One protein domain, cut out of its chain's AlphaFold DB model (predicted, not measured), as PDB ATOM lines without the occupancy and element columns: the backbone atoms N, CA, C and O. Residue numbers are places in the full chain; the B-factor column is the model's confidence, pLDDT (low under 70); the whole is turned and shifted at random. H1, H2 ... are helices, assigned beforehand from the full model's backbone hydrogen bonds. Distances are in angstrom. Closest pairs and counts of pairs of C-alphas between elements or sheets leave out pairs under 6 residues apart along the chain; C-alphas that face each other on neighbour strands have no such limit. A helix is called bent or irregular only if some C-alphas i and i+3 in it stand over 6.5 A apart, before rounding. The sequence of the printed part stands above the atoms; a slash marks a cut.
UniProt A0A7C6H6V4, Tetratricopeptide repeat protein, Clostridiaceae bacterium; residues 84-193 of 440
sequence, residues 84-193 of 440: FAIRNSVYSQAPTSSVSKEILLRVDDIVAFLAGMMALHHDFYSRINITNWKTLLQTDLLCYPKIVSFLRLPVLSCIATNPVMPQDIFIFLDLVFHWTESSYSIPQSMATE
ATOM      1  N   PHE A  84      35.048 -20.356 -27.361       89.44
ATOM      2  CA  PHE A  84      35.064 -21.132 -26.119       89.44
ATOM      3  C   PHE A  84      35.660 -20.332 -24.961       89.44
ATOM      4  O   PHE A  84      35.061 -20.294 -23.887       89.44
ATOM      5  N   ALA A  85      36.790 -19.654 -25.168       89.69
ATOM      6  CA  ALA A  85      37.429 -18.831 -24.146       89.69
ATOM      7  C   ALA A  85      36.493 -17.720 -23.642       89.69
ATOM      8  O   ALA A  85      36.330 -17.552 -22.431       89.69
ATOM      9  N   ILE A  86      35.808 -17.019 -24.551       88.88
ATOM     10  CA  ILE A  86      34.848 -15.963 -24.206       88.88
ATOM     11  C   ILE A  86      33.660 -16.546 -23.444       88.88
ATOM     12  O   ILE A  86      33.355 -16.076 -22.345       88.88
ATOM     13  N   ARG A  87      33.018 -17.597 -23.967       87.12
ATOM     14  CA  ARG A  87      31.868 -18.227 -23.301       87.12
ATOM     15  C   ARG A  87      32.239 -18.739 -21.910       87.12
ATOM     16  O   ARG A  87      31.527 -18.446 -20.955       87.12
ATOM     17  N   ASN A  88      33.385 -19.400 -21.767       85.25
ATOM     18  CA  ASN A  88      33.864 -19.885 -20.475       85.25
ATOM     19  C   ASN A  88      34.165 -18.730 -19.510       85.25
ATOM     20  O   ASN A  88      33.830 -18.825 -18.334       85.25
ATOM     21  N   SER A  89      34.738 -17.618 -19.981       82.50
ATOM     22  CA  SER A  89      35.019 -16.448 -19.131       82.50
ATOM     23  C   SER A  89      33.753 -15.787 -18.564       82.50
ATOM     24  O   SER A  89      33.787 -15.258 -17.452       82.50
ATOM     25  N   VAL A  90      32.643 -15.854 -19.309       80.25
ATOM     26  CA  VAL A  90      31.360 -15.208 -18.989       80.25
ATOM     27  C   VAL A  90      30.430 -16.123 -18.187       80.25
ATOM     28  O   VAL A  90      29.813 -15.670 -17.227       80.25
ATOM     29  N   TYR A  91      30.334 -17.399 -18.565       76.12
ATOM     30  CA  TYR A  91      29.362 -18.352 -18.021       76.12
ATOM     31  C   TYR A  91      29.940 -19.322 -16.973       76.12
ATOM     32  O   TYR A  91      29.201 -20.147 -16.433       76.12
ATOM     33  N   SER A  92      31.234 -19.229 -16.638       70.62
ATOM     34  CA  SER A  92      31.796 -19.996 -15.517       70.62
ATOM     35  C   SER A  92      31.089 -19.664 -14.202       70.62
ATOM     36  O   SER A  92      30.771 -18.510 -13.926       70.62
ATOM     37  N   GLN A  93      30.918 -20.675 -13.343       57.66
ATOM     38  CA  GLN A  93      30.245 -20.557 -12.036       57.66
ATOM     39  C   GLN A  93      30.884 -19.515 -11.092       57.66
ATOM     40  O   GLN A  93      30.237 -19.046 -10.160       57.66
ATOM     41  N   ALA A  94      32.133 -19.123 -11.356       59.34
ATOM     42  CA  ALA A  94      32.785 -17.954 -10.786       59.34
ATOM     43  C   ALA A  94      33.272 -17.062 -11.946       59.34
ATOM     44  O   ALA A  94      34.385 -17.280 -12.436       59.34
ATOM     45  N   PRO A  95      32.461 -16.104 -12.440       58.78
ATOM     46  CA  PRO A  95      32.909 -15.188 -13.480       58.78
ATOM     47  C   PRO A  95      34.146 -14.461 -12.961       58.78
ATOM     48  O   PRO A  95      34.151 -13.917 -11.854       58.78
ATOM     49  N   THR A  96      35.224 -14.498 -13.740       54.84
ATOM     50  CA  THR A  96      36.431 -13.755 -13.380       54.84
ATOM     51  C   THR A  96      36.050 -12.282 -13.236       54.84
ATOM     52  O   THR A  96      35.398 -11.708 -14.107       54.84
ATOM     53  N   SER A  97      36.449 -11.648 -12.133       56.31
ATOM     54  CA  SER A  97      36.126 -10.256 -11.762       56.31
ATOM     55  C   SER A  97      36.631  -9.182 -12.748       56.31
ATOM     56  O   SER A  97      36.555  -7.990 -12.462       56.31
ATOM     57  N   SER A  98      37.149  -9.599 -13.905       67.69
ATOM     58  CA  SER A  98      37.811  -8.793 -14.929       67.69
ATOM     59  C   SER A  98      36.881  -8.384 -16.084       67.69
ATOM     60  O   SER A  98      37.140  -7.388 -16.761       67.69
ATOM     61  N   VAL A  99      35.780  -9.108 -16.331       79.75
ATOM     62  CA  VAL A  99      34.921  -8.843 -17.501       79.75
ATOM     63  C   VAL A  99      33.913  -7.723 -17.209       79.75
ATOM     64  O   VAL A  99      33.105  -7.801 -16.287       79.75
ATOM     65  N   SER A 100      33.942  -6.665 -18.025       85.81
ATOM     66  CA  SER A 100      33.008  -5.532 -17.934       85.81
ATOM     67  C   SER A 100      31.550  -5.976 -18.111       85.81
ATOM     68  O   SER A 100      31.238  -6.764 -19.001       85.81
ATOM     69  N   LYS A 101      30.625  -5.372 -17.352       85.75
ATOM     70  CA  LYS A 101      29.168  -5.580 -17.494       85.75
ATOM     71  C   LYS A 101      28.668  -5.374 -18.929       85.75
ATOM     72  O   LYS A 101      27.739  -6.042 -19.361       85.75
ATOM     73  N   GLU A 102      29.292  -4.460 -19.662       87.00
ATOM     74  CA  GLU A 102      28.970  -4.166 -21.063       87.00
ATOM     75  C   GLU A 102      29.256  -5.356 -21.990       87.00
ATOM     76  O   GLU A 102      28.467  -5.630 -22.886       87.00
ATOM     77  N   ILE A 103      30.327  -6.110 -21.720       89.88
ATOM     78  CA  ILE A 103      30.676  -7.332 -22.459       89.88
ATOM     79  C   ILE A 103      29.688  -8.447 -22.106       89.88
ATOM     80  O   ILE A 103      29.187  -9.122 -22.999       89.88
ATOM     81  N   LEU A 104      29.345  -8.596 -20.821       87.69
ATOM     82  CA  LEU A 104      28.384  -9.609 -20.360       87.69
ATOM     83  C   LEU A 104      27.010  -9.454 -21.029       87.69
ATOM     84  O   LEU A 104      26.395 -10.443 -21.406       87.69
ATOM     85  N   LEU A 105      26.541  -8.215 -21.207       89.94
ATOM     86  CA  LEU A 105      25.250  -7.923 -21.843       89.94
ATOM     87  C   LEU A 105      25.241  -8.150 -23.362       89.94
ATOM     88  O   LEU A 105      24.167  -8.203 -23.953       89.94
ATOM     89  N   ARG A 106      26.415  -8.233 -23.994       92.56
ATOM     90  CA  ARG A 106      26.583  -8.316 -25.454       92.56
ATOM     91  C   ARG A 106      27.338  -9.578 -25.877       92.56
ATOM     92  O   ARG A 106      27.839  -9.642 -26.995       92.56
ATOM     93  N   VAL A 107      27.445 -10.578 -24.998       90.62
ATOM     94  CA  VAL A 107      28.237 -11.792 -25.255       90.62
ATOM     95  C   VAL A 107      27.739 -12.552 -26.482       90.62
ATOM     96  O   VAL A 107      28.552 -12.990 -27.290       90.62
ATOM     97  N   ASP A 108      26.424 -12.651 -26.671       90.12
ATOM     98  CA  ASP A 108      25.855 -13.363 -27.816       90.12
ATOM     99  C   ASP A 108      26.133 -12.621 -29.130       90.12
ATOM    100  O   ASP A 108      26.483 -13.256 -30.122       90.12
ATOM    101  N   ASP A 109      26.104 -11.284 -29.122       93.81
ATOM    102  CA  ASP A 109      26.483 -10.470 -30.283       93.81
ATOM    103  C   ASP A 109      27.977 -10.605 -30.606       93.81
ATOM    104  O   ASP A 109      28.358 -10.675 -31.772       93.81
ATOM    105  N   ILE A 110      28.831 -10.674 -29.581       95.06
ATOM    106  CA  ILE A 110      30.270 -10.918 -29.737       95.06
ATOM    107  C   ILE A 110      30.521 -12.295 -30.358       95.06
ATOM    108  O   ILE A 110      31.329 -12.430 -31.278       95.06
ATOM    109  N   VAL A 111      29.823 -13.321 -29.874       93.44
ATOM    110  CA  VAL A 111      29.925 -14.679 -30.412       93.44
ATOM    111  C   VAL A 111      29.410 -14.729 -31.851       93.44
ATOM    112  O   VAL A 111      30.061 -15.336 -32.699       93.44
ATOM    113  N   ALA A 112      28.299 -14.053 -32.152       94.44
ATOM    114  CA  ALA A 112      27.768 -13.941 -33.507       94.44
ATOM    115  C   ALA A 112      28.749 -13.230 -34.447       94.44
ATOM    116  O   ALA A 112      28.962 -13.683 -35.572       94.44
ATOM    117  N   PHE A 113      29.392 -12.160 -33.975       96.69
ATOM    118  CA  PHE A 113      30.422 -11.444 -34.719       96.69
ATOM    119  C   PHE A 113      31.616 -12.349 -35.051       96.69
ATOM    120  O   PHE A 113      31.992 -12.453 -36.218       96.69
ATOM    121  N   LEU A 114      32.161 -13.075 -34.067       96.38
ATOM    122  CA  LEU A 114      33.271 -14.011 -34.292       96.38
ATOM    123  C   LEU A 114      32.878 -15.183 -35.197       96.38
ATOM    124  O   LEU A 114      33.669 -15.579 -36.050       96.38
ATOM    125  N   ALA A 115      31.658 -15.708 -35.071       95.19
ATOM    126  CA  ALA A 115      31.149 -16.740 -35.972       95.19
ATOM    127  C   ALA A 115      31.000 -16.222 -37.412       95.19
ATOM    128  O   ALA A 115      31.309 -16.941 -38.363       95.19
ATOM    129  N   GLY A 116      30.580 -14.964 -37.580       96.06
ATOM    130  CA  GLY A 116      30.541 -14.284 -38.872       96.06
ATOM    131  C   GLY A 116      31.933 -14.106 -39.479       96.06
ATOM    132  O   GLY A 116      32.125 -14.419 -40.655       96.06
ATOM    133  N   MET A 117      32.915 -13.679 -38.678       96.69
ATOM    134  CA  MET A 117      34.313 -13.586 -39.115       96.69
ATOM    135  C   MET A 117      34.857 -14.955 -39.521       96.69
ATOM    136  O   MET A 117      35.440 -15.072 -40.591       96.69
ATOM    137  N   MET A 118      34.615 -15.995 -38.722       96.25
ATOM    138  CA  MET A 118      35.019 -17.372 -39.019       96.25
ATOM    139  C   MET A 118      34.443 -17.860 -40.353       96.25
ATOM    140  O   MET A 118      35.186 -18.359 -41.193       96.25
ATOM    141  N   ALA A 119      33.141 -17.662 -40.582       94.12
ATOM    142  CA  ALA A 119      32.481 -18.067 -41.822       94.12
ATOM    143  C   ALA A 119      33.033 -17.326 -43.052       94.12
ATOM    144  O   ALA A 119      33.225 -17.944 -44.100       94.12
ATOM    145  N   LEU A 120      33.306 -16.018 -42.931       94.00
ATOM    146  CA  LEU A 120      33.947 -15.236 -43.994       94.00
ATOM    147  C   LEU A 120      35.394 -15.654 -44.231       94.00
ATOM    148  O   LEU A 120      35.821 -15.711 -45.378       94.00
ATOM    149  N   HIS A 121      36.142 -15.914 -43.162       93.88
ATOM    150  CA  HIS A 121      37.561 -16.226 -43.238       93.88
ATOM    151  C   HIS A 121      37.800 -17.629 -43.826       93.88
ATOM    152  O   HIS A 121      38.777 -17.841 -44.540       93.88
ATOM    153  N   HIS A 122      36.883 -18.564 -43.576       90.81
ATOM    154  CA  HIS A 122      36.956 -19.933 -44.080       90.81
ATOM    155  C   HIS A 122      36.658 -20.062 -45.585       90.81
ATOM    156  O   HIS A 122      37.283 -20.870 -46.258       90.81
ATOM    157  N   ASP A 123      35.725 -19.278 -46.138       89.31
ATOM    158  CA  ASP A 123      35.391 -19.345 -47.568       89.31
ATOM    159  C   ASP A 123      36.273 -18.397 -48.392       89.31
ATOM    160  O   ASP A 123      36.075 -17.182 -48.345       89.31
ATOM    161  N   PHE A 124      37.193 -18.948 -49.192       88.75
ATOM    162  CA  PHE A 124      38.106 -18.204 -50.070       88.75
ATOM    163  C   PHE A 124      37.448 -17.021 -50.801       88.75
ATOM    164  O   PHE A 124      37.923 -15.886 -50.717       88.75
ATOM    165  N   TYR A 125      36.328 -17.248 -51.497       87.94
ATOM    166  CA  TYR A 125      35.684 -16.200 -52.301       87.94
ATOM    167  C   TYR A 125      35.078 -15.096 -51.441       87.94
ATOM    168  O   TYR A 125      35.096 -13.918 -51.806       87.94
ATOM    169  N   SER A 126      34.540 -15.468 -50.282       90.19
ATOM    170  CA  SER A 126      34.016 -14.496 -49.332       90.19
ATOM    171  C   SER A 126      35.126 -13.724 -48.637       90.19
ATOM    172  O   SER A 126      34.951 -12.523 -48.416       90.19
ATOM    173  N   ARG A 127      36.257 -14.384 -48.360       91.81
ATOM    174  CA  ARG A 127      37.455 -13.823 -47.737       91.81
ATOM    175  C   ARG A 127      38.077 -12.725 -48.584       91.81
ATOM    176  O   ARG A 127      38.424 -11.686 -48.036       91.81
ATOM    177  N   ILE A 128      38.175 -12.911 -49.899       91.50
ATOM    178  CA  ILE A 128      38.771 -11.902 -50.791       91.50
ATOM    179  C   ILE A 128      37.815 -10.746 -51.135       91.50
ATOM    180  O   ILE A 128      38.243  -9.723 -51.668       91.50
ATOM    181  N   ASN A 129      36.521 -10.860 -50.820       91.38
ATOM    182  CA  ASN A 129      35.545  -9.813 -51.116       91.38
ATOM    183  C   ASN A 129      35.472  -8.768 -49.992       91.38
ATOM    184  O   ASN A 129      34.831  -8.963 -48.958       91.38
ATOM    185  N   ILE A 130      36.059  -7.600 -50.251       92.12
ATOM    186  CA  ILE A 130      36.137  -6.467 -49.316       92.12
ATOM    187  C   ILE A 130      34.749  -5.997 -48.830       92.12
ATOM    188  O   ILE A 130      34.607  -5.539 -47.695       92.12
ATOM    189  N   THR A 131      33.702  -6.126 -49.649       93.31
ATOM    190  CA  THR A 131      32.337  -5.694 -49.286       93.31
ATOM    191  C   THR A 131      31.761  -6.526 -48.142       93.31
ATOM    192  O   THR A 131      31.087  -5.979 -47.265       93.31
ATOM    193  N   ASN A 132      32.073  -7.826 -48.101       93.69
ATOM    194  CA  ASN A 132      31.635  -8.704 -47.015       93.69
ATOM    195  C   ASN A 132      32.220  -8.248 -45.673       93.69
ATOM    196  O   ASN A 132      31.493  -8.113 -44.690       93.69
ATOM    197  N   TRP A 133      33.520  -7.945 -45.653       95.25
ATOM    198  CA  TRP A 133      34.213  -7.468 -44.458       95.25
ATOM    199  C   TRP A 133      33.722  -6.097 -44.014       95.25
ATOM    200  O   TRP A 133      33.454  -5.907 -42.832       95.25
ATOM    201  N   LYS A 134      33.525  -5.158 -44.949       94.00
ATOM    202  CA  LYS A 134      32.938  -3.845 -44.637       94.00
ATOM    203  C   LYS A 134      31.581  -3.988 -43.957       94.00
ATOM    204  O   LYS A 134      31.362  -3.370 -42.924       94.00
ATOM    205  N   THR A 135      30.712  -4.840 -44.496       93.75
ATOM    206  CA  THR A 135      29.376  -5.080 -43.932       93.75
ATOM    207  C   THR A 135      29.461  -5.649 -42.512       93.75
ATOM    208  O   THR A 135      28.757  -5.182 -41.621       93.75
ATOM    209  N   LEU A 136      30.360  -6.610 -42.272       94.44
ATOM    210  CA  LEU A 136      30.548  -7.217 -40.950       94.44
ATOM    211  C   LEU A 136      31.167  -6.246 -39.923       94.44
ATOM    212  O   LEU A 136      30.786  -6.245 -38.751       94.44
ATOM    213  N   LEU A 137      32.115  -5.408 -40.350       94.44
ATOM    214  CA  LEU A 137      32.808  -4.443 -39.488       94.44
ATOM    215  C   LEU A 137      31.996  -3.162 -39.233       94.44
ATOM    216  O   LEU A 137      32.313  -2.408 -38.321       94.44
ATOM    217  N   GLN A 138      30.929  -2.916 -39.992       91.81
ATOM    218  CA  GLN A 138      30.002  -1.796 -39.779       91.81
ATOM    219  C   GLN A 138      28.866  -2.126 -38.798       91.81
ATOM    220  O   GLN A 138      27.852  -1.435 -38.761       91.81
ATOM    221  N   THR A 139      29.011  -3.184 -38.001       90.88
ATOM    222  CA  THR A 139      28.018  -3.553 -36.990       90.88
ATOM    223  C   THR A 139      28.025  -2.576 -35.814       90.88
ATOM    224  O   THR A 139      29.084  -2.163 -35.338       90.88
ATOM    225  N   ASP A 140      26.840  -2.287 -35.265       92.62
ATOM    226  CA  ASP A 140      26.678  -1.435 -34.074       92.62
ATOM    227  C   ASP A 140      27.502  -1.930 -32.873       92.62
ATOM    228  O   ASP A 140      27.846  -1.161 -31.977       92.62
ATOM    229  N   LEU A 141      27.845  -3.223 -32.845       93.69
ATOM    230  CA  LEU A 141      28.702  -3.834 -31.831       93.69
ATOM    231  C   LEU A 141      30.074  -3.148 -31.730       93.69
ATOM    232  O   LEU A 141      30.586  -2.955 -30.626       93.69
ATOM    233  N   LEU A 142      30.663  -2.763 -32.863       94.69
ATOM    234  CA  LEU A 142      32.002  -2.171 -32.912       94.69
ATOM    235  C   LEU A 142      31.991  -0.659 -32.646       94.69
ATOM    236  O   LEU A 142      33.050  -0.057 -32.486       94.69
ATOM    237  N   CYS A 143      30.814  -0.043 -32.486       92.50
ATOM    238  CA  CYS A 143      30.698   1.337 -32.010       92.50
ATOM    239  C   CYS A 143      31.028   1.490 -30.513       92.50
ATOM    240  O   CYS A 143      31.153   2.614 -30.028       92.50
ATOM    241  N   TYR A 144      31.166   0.383 -29.770       94.50
ATOM    242  CA  TYR A 144      31.457   0.380 -28.335       94.50
ATOM    243  C   TYR A 144      32.963   0.175 -28.079       94.50
ATOM    244  O   TYR A 144      33.462  -0.947 -28.223       94.50
ATOM    245  N   PRO A 145      33.713   1.200 -27.616       93.50
ATOM    246  CA  PRO A 145      35.175   1.122 -27.507       93.50
ATOM    247  C   PRO A 145      35.683   0.004 -26.589       93.50
ATOM    248  O   PRO A 145      36.746  -0.568 -26.823       93.50
ATOM    249  N   LYS A 146      34.919  -0.347 -25.544       93.75
ATOM    250  CA  LYS A 146      35.289  -1.451 -24.645       93.75
ATOM    251  C   LYS A 146      35.186  -2.813 -25.322       93.75
ATOM    252  O   LYS A 146      35.992  -3.685 -25.014       93.75
ATOM    253  N   ILE A 147      34.229  -2.990 -26.233       94.62
ATOM    254  CA  ILE A 147      34.079  -4.230 -27.002       94.62
ATOM    255  C   ILE A 147      35.209  -4.338 -28.024       94.62
ATOM    256  O   ILE A 147      35.856  -5.378 -28.098       94.62
ATOM    257  N   VAL A 148      35.529  -3.245 -28.722       95.44
ATOM    258  CA  VAL A 148      36.692  -3.186 -29.626       95.44
ATOM    259  C   VAL A 148      37.981  -3.536 -28.878       95.44
ATOM    260  O   VAL A 148      38.735  -4.399 -29.320       95.44
ATOM    261  N   SER A 149      38.212  -2.937 -27.705       94.31
ATOM    262  CA  SER A 149      39.386  -3.248 -26.879       94.31
ATOM    263  C   SER A 149      39.409  -4.701 -26.397       94.31
ATOM    264  O   SER A 149      40.492  -5.266 -26.262       94.31
ATOM    265  N   PHE A 150      38.246  -5.292 -26.115       93.81
ATOM    266  CA  PHE A 150      38.126  -6.690 -25.700       93.81
ATOM    267  C   PHE A 150      38.430  -7.657 -26.851       93.81
ATOM    268  O   PHE A 150      39.115  -8.655 -26.652       93.81
ATOM    269  N   LEU A 151      37.969  -7.338 -28.063       95.81
ATOM    270  CA  LEU A 151      38.136  -8.168 -29.257       95.81
ATOM    271  C   LEU A 151      39.471  -7.974 -29.977       95.81
ATOM    272  O   LEU A 151      39.860  -8.834 -30.762       95.81
ATOM    273  N   ARG A 152      40.197  -6.895 -29.681       95.44
ATOM    274  CA  ARG A 152      41.445  -6.512 -30.354       95.44
ATOM    275  C   ARG A 152      42.453  -7.655 -30.503       95.44
ATOM    276  O   ARG A 152      42.932  -7.881 -31.608       95.44
ATOM    277  N   LEU A 153      42.796  -8.351 -29.416       95.56
ATOM    278  CA  LEU A 153      43.765  -9.458 -29.454       95.56
ATOM    279  C   LEU A 153      43.161 -10.787 -29.932       95.56
ATOM    280  O   LEU A 153      43.803 -11.436 -30.758       95.56
ATOM    281  N   PRO A 154      41.950 -11.191 -29.491       95.62
ATOM    282  CA  PRO A 154      41.285 -12.376 -30.033       95.62
ATOM    283  C   PRO A 154      41.164 -12.355 -31.559       95.62
ATOM    284  O   PRO A 154      41.552 -13.315 -32.218       95.62
ATOM    285  N   VAL A 155      40.699 -11.239 -32.130       97.19
ATOM    286  CA  VAL A 155      40.545 -11.089 -33.584       97.19
ATOM    287  C   VAL A 155      41.895 -11.166 -34.289       97.19
ATOM    288  O   VAL A 155      42.014 -11.862 -35.296       97.19
ATOM    289  N   LEU A 156      42.919 -10.501 -33.747       96.94
ATOM    290  CA  LEU A 156      44.266 -10.551 -34.307       96.94
ATOM    291  C   LEU A 156      44.800 -11.987 -34.365       96.94
ATOM    292  O   LEU A 156      45.303 -12.408 -35.401       96.94
ATOM    293  N   SER A 157      44.649 -12.748 -33.279       95.94
ATOM    294  CA  SER A 157      45.085 -14.148 -33.212       95.94
ATOM    295  C   SER A 157      44.413 -15.013 -34.287       95.94
ATOM    296  O   SER A 157      45.080 -15.784 -34.980       95.94
ATOM    297  N   CYS A 158      43.105 -14.837 -34.502       96.38
ATOM    298  CA  CYS A 158      42.371 -15.584 -35.523       96.38
ATOM    299  C   CYS A 158      42.785 -15.203 -36.953       96.38
ATOM    300  O   CYS A 158      42.989 -16.079 -37.791       96.38
ATOM    301  N   ILE A 159      42.916 -13.907 -37.242       95.50
ATOM    302  CA  ILE A 159      43.289 -13.411 -38.576       95.50
ATOM    303  C   ILE A 159      44.734 -13.792 -38.920       95.50
ATOM    304  O   ILE A 159      45.012 -14.217 -40.036       95.50
ATOM    305  N   ALA A 160      45.643 -13.727 -37.950       94.69
ATOM    306  CA  ALA A 160      47.043 -14.084 -38.143       94.69
ATOM    307  C   ALA A 160      47.275 -15.588 -38.371       94.69
ATOM    308  O   ALA A 160      48.320 -15.965 -38.895       94.69
ATOM    309  N   THR A 161      46.314 -16.450 -38.020       94.00
ATOM    310  CA  THR A 161      46.409 -17.897 -38.291       94.00
ATOM    311  C   THR A 161      46.382 -18.197 -39.794       94.00
ATOM    312  O   THR A 161      47.020 -19.147 -40.244       94.00
ATOM    313  N   ASN A 162      45.687 -17.369 -40.578       92.50
ATOM    314  CA  ASN A 162      45.665 -17.441 -42.033       92.50
ATOM    315  C   ASN A 162      45.644 -16.016 -42.614       92.50
ATOM    316  O   ASN A 162      44.579 -15.457 -42.851       92.50
ATOM    317  N   PRO A 163      46.803 -15.390 -42.860       92.62
ATOM    318  CA  PRO A 163      46.865 -14.006 -43.332       92.62
ATOM    319  C   PRO A 163      46.516 -13.846 -44.824       92.62
ATOM    320  O   PRO A 163      46.769 -12.799 -45.415       92.62
ATOM    321  N   VAL A 164      45.959 -14.868 -45.479       91.12
ATOM    322  CA  VAL A 164      45.714 -14.875 -46.926       91.12
ATOM    323  C   VAL A 164      44.441 -14.095 -47.271       91.12
ATOM    324  O   VAL A 164      43.394 -14.663 -47.582       91.12
ATOM    325  N   MET A 165      44.524 -12.768 -47.236       91.38
ATOM    326  CA  MET A 165      43.437 -11.854 -47.602       91.38
ATOM    327  C   MET A 165      43.976 -10.567 -48.249       91.38
ATOM    328  O   MET A 165      45.153 -10.248 -48.087       91.38
ATOM    329  N   PRO A 166      43.142  -9.826 -49.000       91.75
ATOM    330  CA  PRO A 166      43.522  -8.530 -49.552       91.75
ATOM    331  C   PRO A 166      44.050  -7.557 -48.491       91.75
ATOM    332  O   PRO A 166      43.468  -7.440 -47.409       91.75
ATOM    333  N   GLN A 167      45.083  -6.786 -48.836       91.56
ATOM    334  CA  GLN A 167      45.654  -5.764 -47.947       91.56
ATOM    335  C   GLN A 167      44.597  -4.760 -47.471       91.56
ATOM    336  O   GLN A 167      44.598  -4.361 -46.308       91.56
ATOM    337  N   ASP A 168      43.662  -4.381 -48.344       91.69
ATOM    338  CA  ASP A 168      42.596  -3.448 -47.989       91.69
ATOM    339  C   ASP A 168      41.809  -3.946 -46.762       91.69
ATOM    340  O   ASP A 168      41.482  -3.151 -45.885       91.69
ATOM    341  N   ILE A 169      41.564  -5.258 -46.637       94.56
ATOM    342  CA  ILE A 169      40.877  -5.841 -45.472       94.56
ATOM    343  C   ILE A 169      41.729  -5.717 -44.208       94.56
ATOM    344  O   ILE A 169      41.186  -5.348 -43.167       94.56
ATOM    345  N   PHE A 170      43.043  -5.946 -44.285       94.44
ATOM    346  CA  PHE A 170      43.947  -5.710 -43.152       94.44
ATOM    347  C   PHE A 170      43.943  -4.250 -42.706       94.44
ATOM    348  O   PHE A 170      43.874  -3.988 -41.508       94.44
ATOM    349  N   ILE A 171      43.947  -3.305 -43.648       93.88
ATOM    350  CA  ILE A 171      43.847  -1.872 -43.343       93.88
ATOM    351  C   ILE A 171      42.502  -1.563 -42.671       93.88
ATOM    352  O   ILE A 171      42.466  -0.843 -41.677       93.88
ATOM    353  N   PHE A 172      41.392  -2.126 -43.160       93.94
ATOM    354  CA  PHE A 172      40.078  -1.962 -42.523       93.94
ATOM    355  C   PHE A 172      40.038  -2.540 -41.103       93.94
ATOM    356  O   PHE A 172      39.486  -1.905 -40.207       93.94
ATOM    357  N   LEU A 173      40.621  -3.719 -40.884       96.12
ATOM    358  CA  LEU A 173      40.712  -4.332 -39.558       96.12
ATOM    359  C   LEU A 173      41.580  -3.495 -38.616       96.12
ATOM    360  O   LEU A 173      41.176  -3.245 -37.484       96.12
ATOM    361  N   ASP A 174      42.726  -3.013 -39.084       96.12
ATOM    362  CA  ASP A 174      43.618  -2.169 -38.293       96.12
ATOM    363  C   ASP A 174      42.992  -0.806 -37.961       96.12
ATOM    364  O   ASP A 174      43.136  -0.323 -36.844       96.12
ATOM    365  N   LEU A 175      42.198  -0.223 -38.863       94.94
ATOM    366  CA  LEU A 175      41.426   0.995 -38.581       94.94
ATOM    367  C   LEU A 175      40.395   0.806 -37.461       94.94
ATOM    368  O   LEU A 175      40.103   1.756 -36.738       94.94
ATOM    369  N   VAL A 176      39.820  -0.392 -37.335       95.81
ATOM    370  CA  VAL A 176      38.824  -0.711 -36.302       95.81
ATOM    371  C   VAL A 176      39.495  -1.120 -34.993       95.81
ATOM    372  O   VAL A 176      39.053  -0.727 -33.917       95.81
ATOM    373  N   PHE A 177      40.551  -1.932 -35.062       96.56
ATOM    374  CA  PHE A 177      41.175  -2.537 -33.888       96.56
ATOM    375  C   PHE A 177      42.446  -1.833 -33.423       96.56
ATOM    376  O   PHE A 177      42.870  -2.096 -32.299       96.56
ATOM    377  N   HIS A 178      42.990  -0.889 -34.186       95.69
ATOM    378  CA  HIS A 178      44.100  -0.015 -33.805       95.69
ATOM    379  C   HIS A 178      45.371  -0.790 -33.415       95.69
ATOM    380  O   HIS A 178      45.965  -0.547 -32.361       95.69
ATOM    381  N   TRP A 179      45.775  -1.775 -34.222       95.88
ATOM    382  CA  TRP A 179      46.947  -2.608 -33.938       95.88
ATOM    383  C   TRP A 179      48.265  -1.885 -34.219       95.88
ATOM    384  O   TRP A 179      49.245  -2.132 -33.512       95.88
ATOM    385  N   THR A 180      48.292  -0.996 -35.215       93.94
ATOM    386  CA  THR A 180      49.480  -0.208 -35.592       93.94
ATOM    387  C   THR A 180      49.585   1.144 -34.878       93.94
ATOM    388  O   THR A 180      50.592   1.840 -35.029       93.94
ATOM    389  N   GLU A 181      48.588   1.531 -34.072       93.06
ATOM    390  CA  GLU A 181      48.623   2.804 -33.350       93.06
ATOM    391  C   GLU A 181      49.761   2.859 -32.328       93.06
ATOM    392  O   GLU A 181      49.934   1.963 -31.509       93.06
ATOM    393  N   SER A 182      50.476   3.985 -32.275       89.44
ATOM    394  CA  SER A 182      51.579   4.189 -31.322       89.44
ATOM    395  C   SER A 182      51.152   4.138 -29.850       89.44
ATOM    396  O   SER A 182      51.987   3.936 -28.971       89.44
ATOM    397  N   SER A 183      49.867   4.375 -29.570       90.62
ATOM    398  CA  SER A 183      49.262   4.299 -28.234       90.62
ATOM    399  C   SER A 183      49.117   2.858 -27.735       90.62
ATOM    400  O   SER A 183      48.942   2.641 -26.533       90.62
ATOM    401  N   TYR A 184      49.183   1.878 -28.637       91.38
ATOM    402  CA  TYR A 184      48.955   0.476 -28.346       91.38
ATOM    403  C   TYR A 184      50.186  -0.360 -28.689       91.38
ATOM    404  O   TYR A 184      50.811  -0.214 -29.732       91.38
ATOM    405  N   SER A 185      50.539  -1.283 -27.797       92.50
ATOM    406  CA  SER A 185      51.586  -2.262 -28.067       92.50
ATOM    407  C   SER A 185      51.000  -3.655 -27.970       92.50
ATOM    408  O   SER A 185      50.574  -4.081 -26.896       92.50
ATOM    409  N   ILE A 186      51.061  -4.385 -29.081       95.12
ATOM    410  CA  ILE A 186      50.804  -5.825 -29.096       95.12
ATOM    411  C   ILE A 186      51.776  -6.500 -28.101       95.12
ATOM    412  O   ILE A 186      52.971  -6.163 -28.106       95.12
ATOM    413  N   PRO A 187      51.297  -7.409 -27.229       95.44
ATOM    414  CA  PRO A 187      52.143  -8.123 -26.276       95.44
ATOM    415  C   PRO A 187      53.282  -8.890 -26.953       95.44
ATOM    416  O   PRO A 187      53.122  -9.426 -28.045       95.44
ATOM    417  N   GLN A 188      54.426  -9.016 -26.273       93.00
ATOM    418  CA  GLN A 188      55.583  -9.758 -26.800       93.00
ATOM    419  C   GLN A 188      55.290 -11.244 -27.049       93.00
ATOM    420  O   GLN A 188      55.914 -11.847 -27.915       93.00
ATOM    421  N   SER A 189      54.329 -11.823 -26.325       95.88
ATOM    422  CA  SER A 189      53.867 -13.196 -26.550       95.88
ATOM    423  C   SER A 189      53.221 -13.400 -27.924       95.88
ATOM    424  O   SER A 189      53.127 -14.538 -28.361       95.88
ATOM    425  N   MET A 190      52.801 -12.321 -28.595       95.69
ATOM    426  CA  MET A 190      52.189 -12.322 -29.929       95.69
ATOM    427  C   MET A 190      53.135 -11.702 -30.971       95.69
ATOM    428  O   MET A 190      52.764 -10.833 -31.764       95.69
ATOM    429  N   ALA A 191      54.417 -12.077 -30.910       94.81
ATOM    430  CA  ALA A 191      55.445 -11.549 -31.805       94.81
ATOM    431  C   ALA A 191      55.169 -11.903 -33.276       94.81
ATOM    432  O   ALA A 191      55.389 -11.067 -34.154       94.81
ATOM    433  N   THR A 192      54.654 -13.107 -33.533       94.38
ATOM    434  CA  THR A 192      54.303 -13.576 -34.879       94.38
ATOM    435  C   THR A 192      53.164 -12.751 -35.466       94.38
ATOM    436  O   THR A 192      53.277 -12.242 -36.578       94.38
ATOM    437  N   GLU A 193      52.097 -12.528 -34.704       96.12
ATOM    438  CA  GLU A 193      50.955 -11.724 -35.136       96.12
ATOM    439  C   GLU A 193      51.346 -10.262 -35.347       96.12
ATOM    440  O   GLU A 193      50.921  -9.634 -36.316       96.12
TER     441      GLU A 193
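What this domain is: This is residues 84 to 193 of the 440 residues of the protein "Tetratricopeptide repeat protein" of Clostridiaceae bacterium (UniProt A0A7C6H6V4). Four helices make the body in two layers, H3 and H5 side by side in one and the kinked helical hairpin of H7 and H8 in the other, with H5 touching H8 and H3 only near H7. H1 and H2, joined by a loop, sit at one end of this body, H4 turns the corner from H3 to H5 at the other, and H9 packs on the side of H7 that is away from H3. The printed part has 110 residues, with nine named helices, H1 to H9 in order, and no named strand; the class is all helix. It is compact, with a radius of gyration of the C-alphas of 14.3 A and spans of 41 by 28 by 24 A.

How they stand to each other: Begin with H1, residues 84 to 91, and go on to H3, residues 107 to 122: they only just touch, with 3 pairs of C-alphas within 8 A, the closest those of Arg 87 and Val 107 at 7.6 A. H4, residues 124 to 128, touches H3 only at the corner, and only just, with 3 pairs; C-alphas 121 and 127 are closest at 5.1 A. H5, residues 130 to 137, touches H3 at a shallow tilt of 14 degrees, opposite ways, closest at Gly 116 and Leu 136, whose C-alphas are 7.4 A apart. H6, residues 140 to 143, is close to H3 but not clearly touching, with C-alphas 109 and 141 at 7.2 A. Next comes H7, residues 145 to 161, which touches H2, residues 101 to 104, with residues 146 to 147 alone; the closest C-alphas, 103 and 147, are 6.5 A apart. H8, residues 167 to 177, forms a hairpin with H7 at a shallow tilt of 34 degrees, only just short of steep; C-alphas 152 and 177 are closest at 5.3 A. H8 touches H5 at a shallow tilt of 10 degrees, the same way, with C-alphas 130 and 169 closest at 6.1 A. H9, residues 188 to 193, touches H7 at a steep tilt of 60 degrees, with C-alphas 160 and 193 closest at 5.5 A. In H1, H3, H4, H5 and H8 every O i to N i+4 pair is within hydrogen-bond range, against 11 of 13 in H7 and 0 of 2 in H9, where 2 of 3 O i to N i+3 pairs are; H2 and H6 are too short for an O i to N i+4 pair.

Where its parts are: Find C-alpha 84 at (35.064, -21.132, -26.119), where H1 begins its 10.3 A. H3 runs 22.3 A from C-alpha 107 at (28.237, -11.792, -25.255), H5 10.6 A and H8 15.1 A. H7, 24.6 A long, has a kink of 42 degrees near residue 153; H7 and H9 are irregular, with 7.3 A between C-alphas 150 and 153 and 8.3 A between C-alphas 189 and 192. H9 ends at C-alpha 193, (50.955, -11.724, -35.136).

The domain as a whole: Look to Gln 93 and Gln 167 for the two C-alphas farthest apart, at 41.8 A. The printed part has no cut and no long link. Mean pLDDT of the printed part is 90.6, and residues 93 to 98 are under 70.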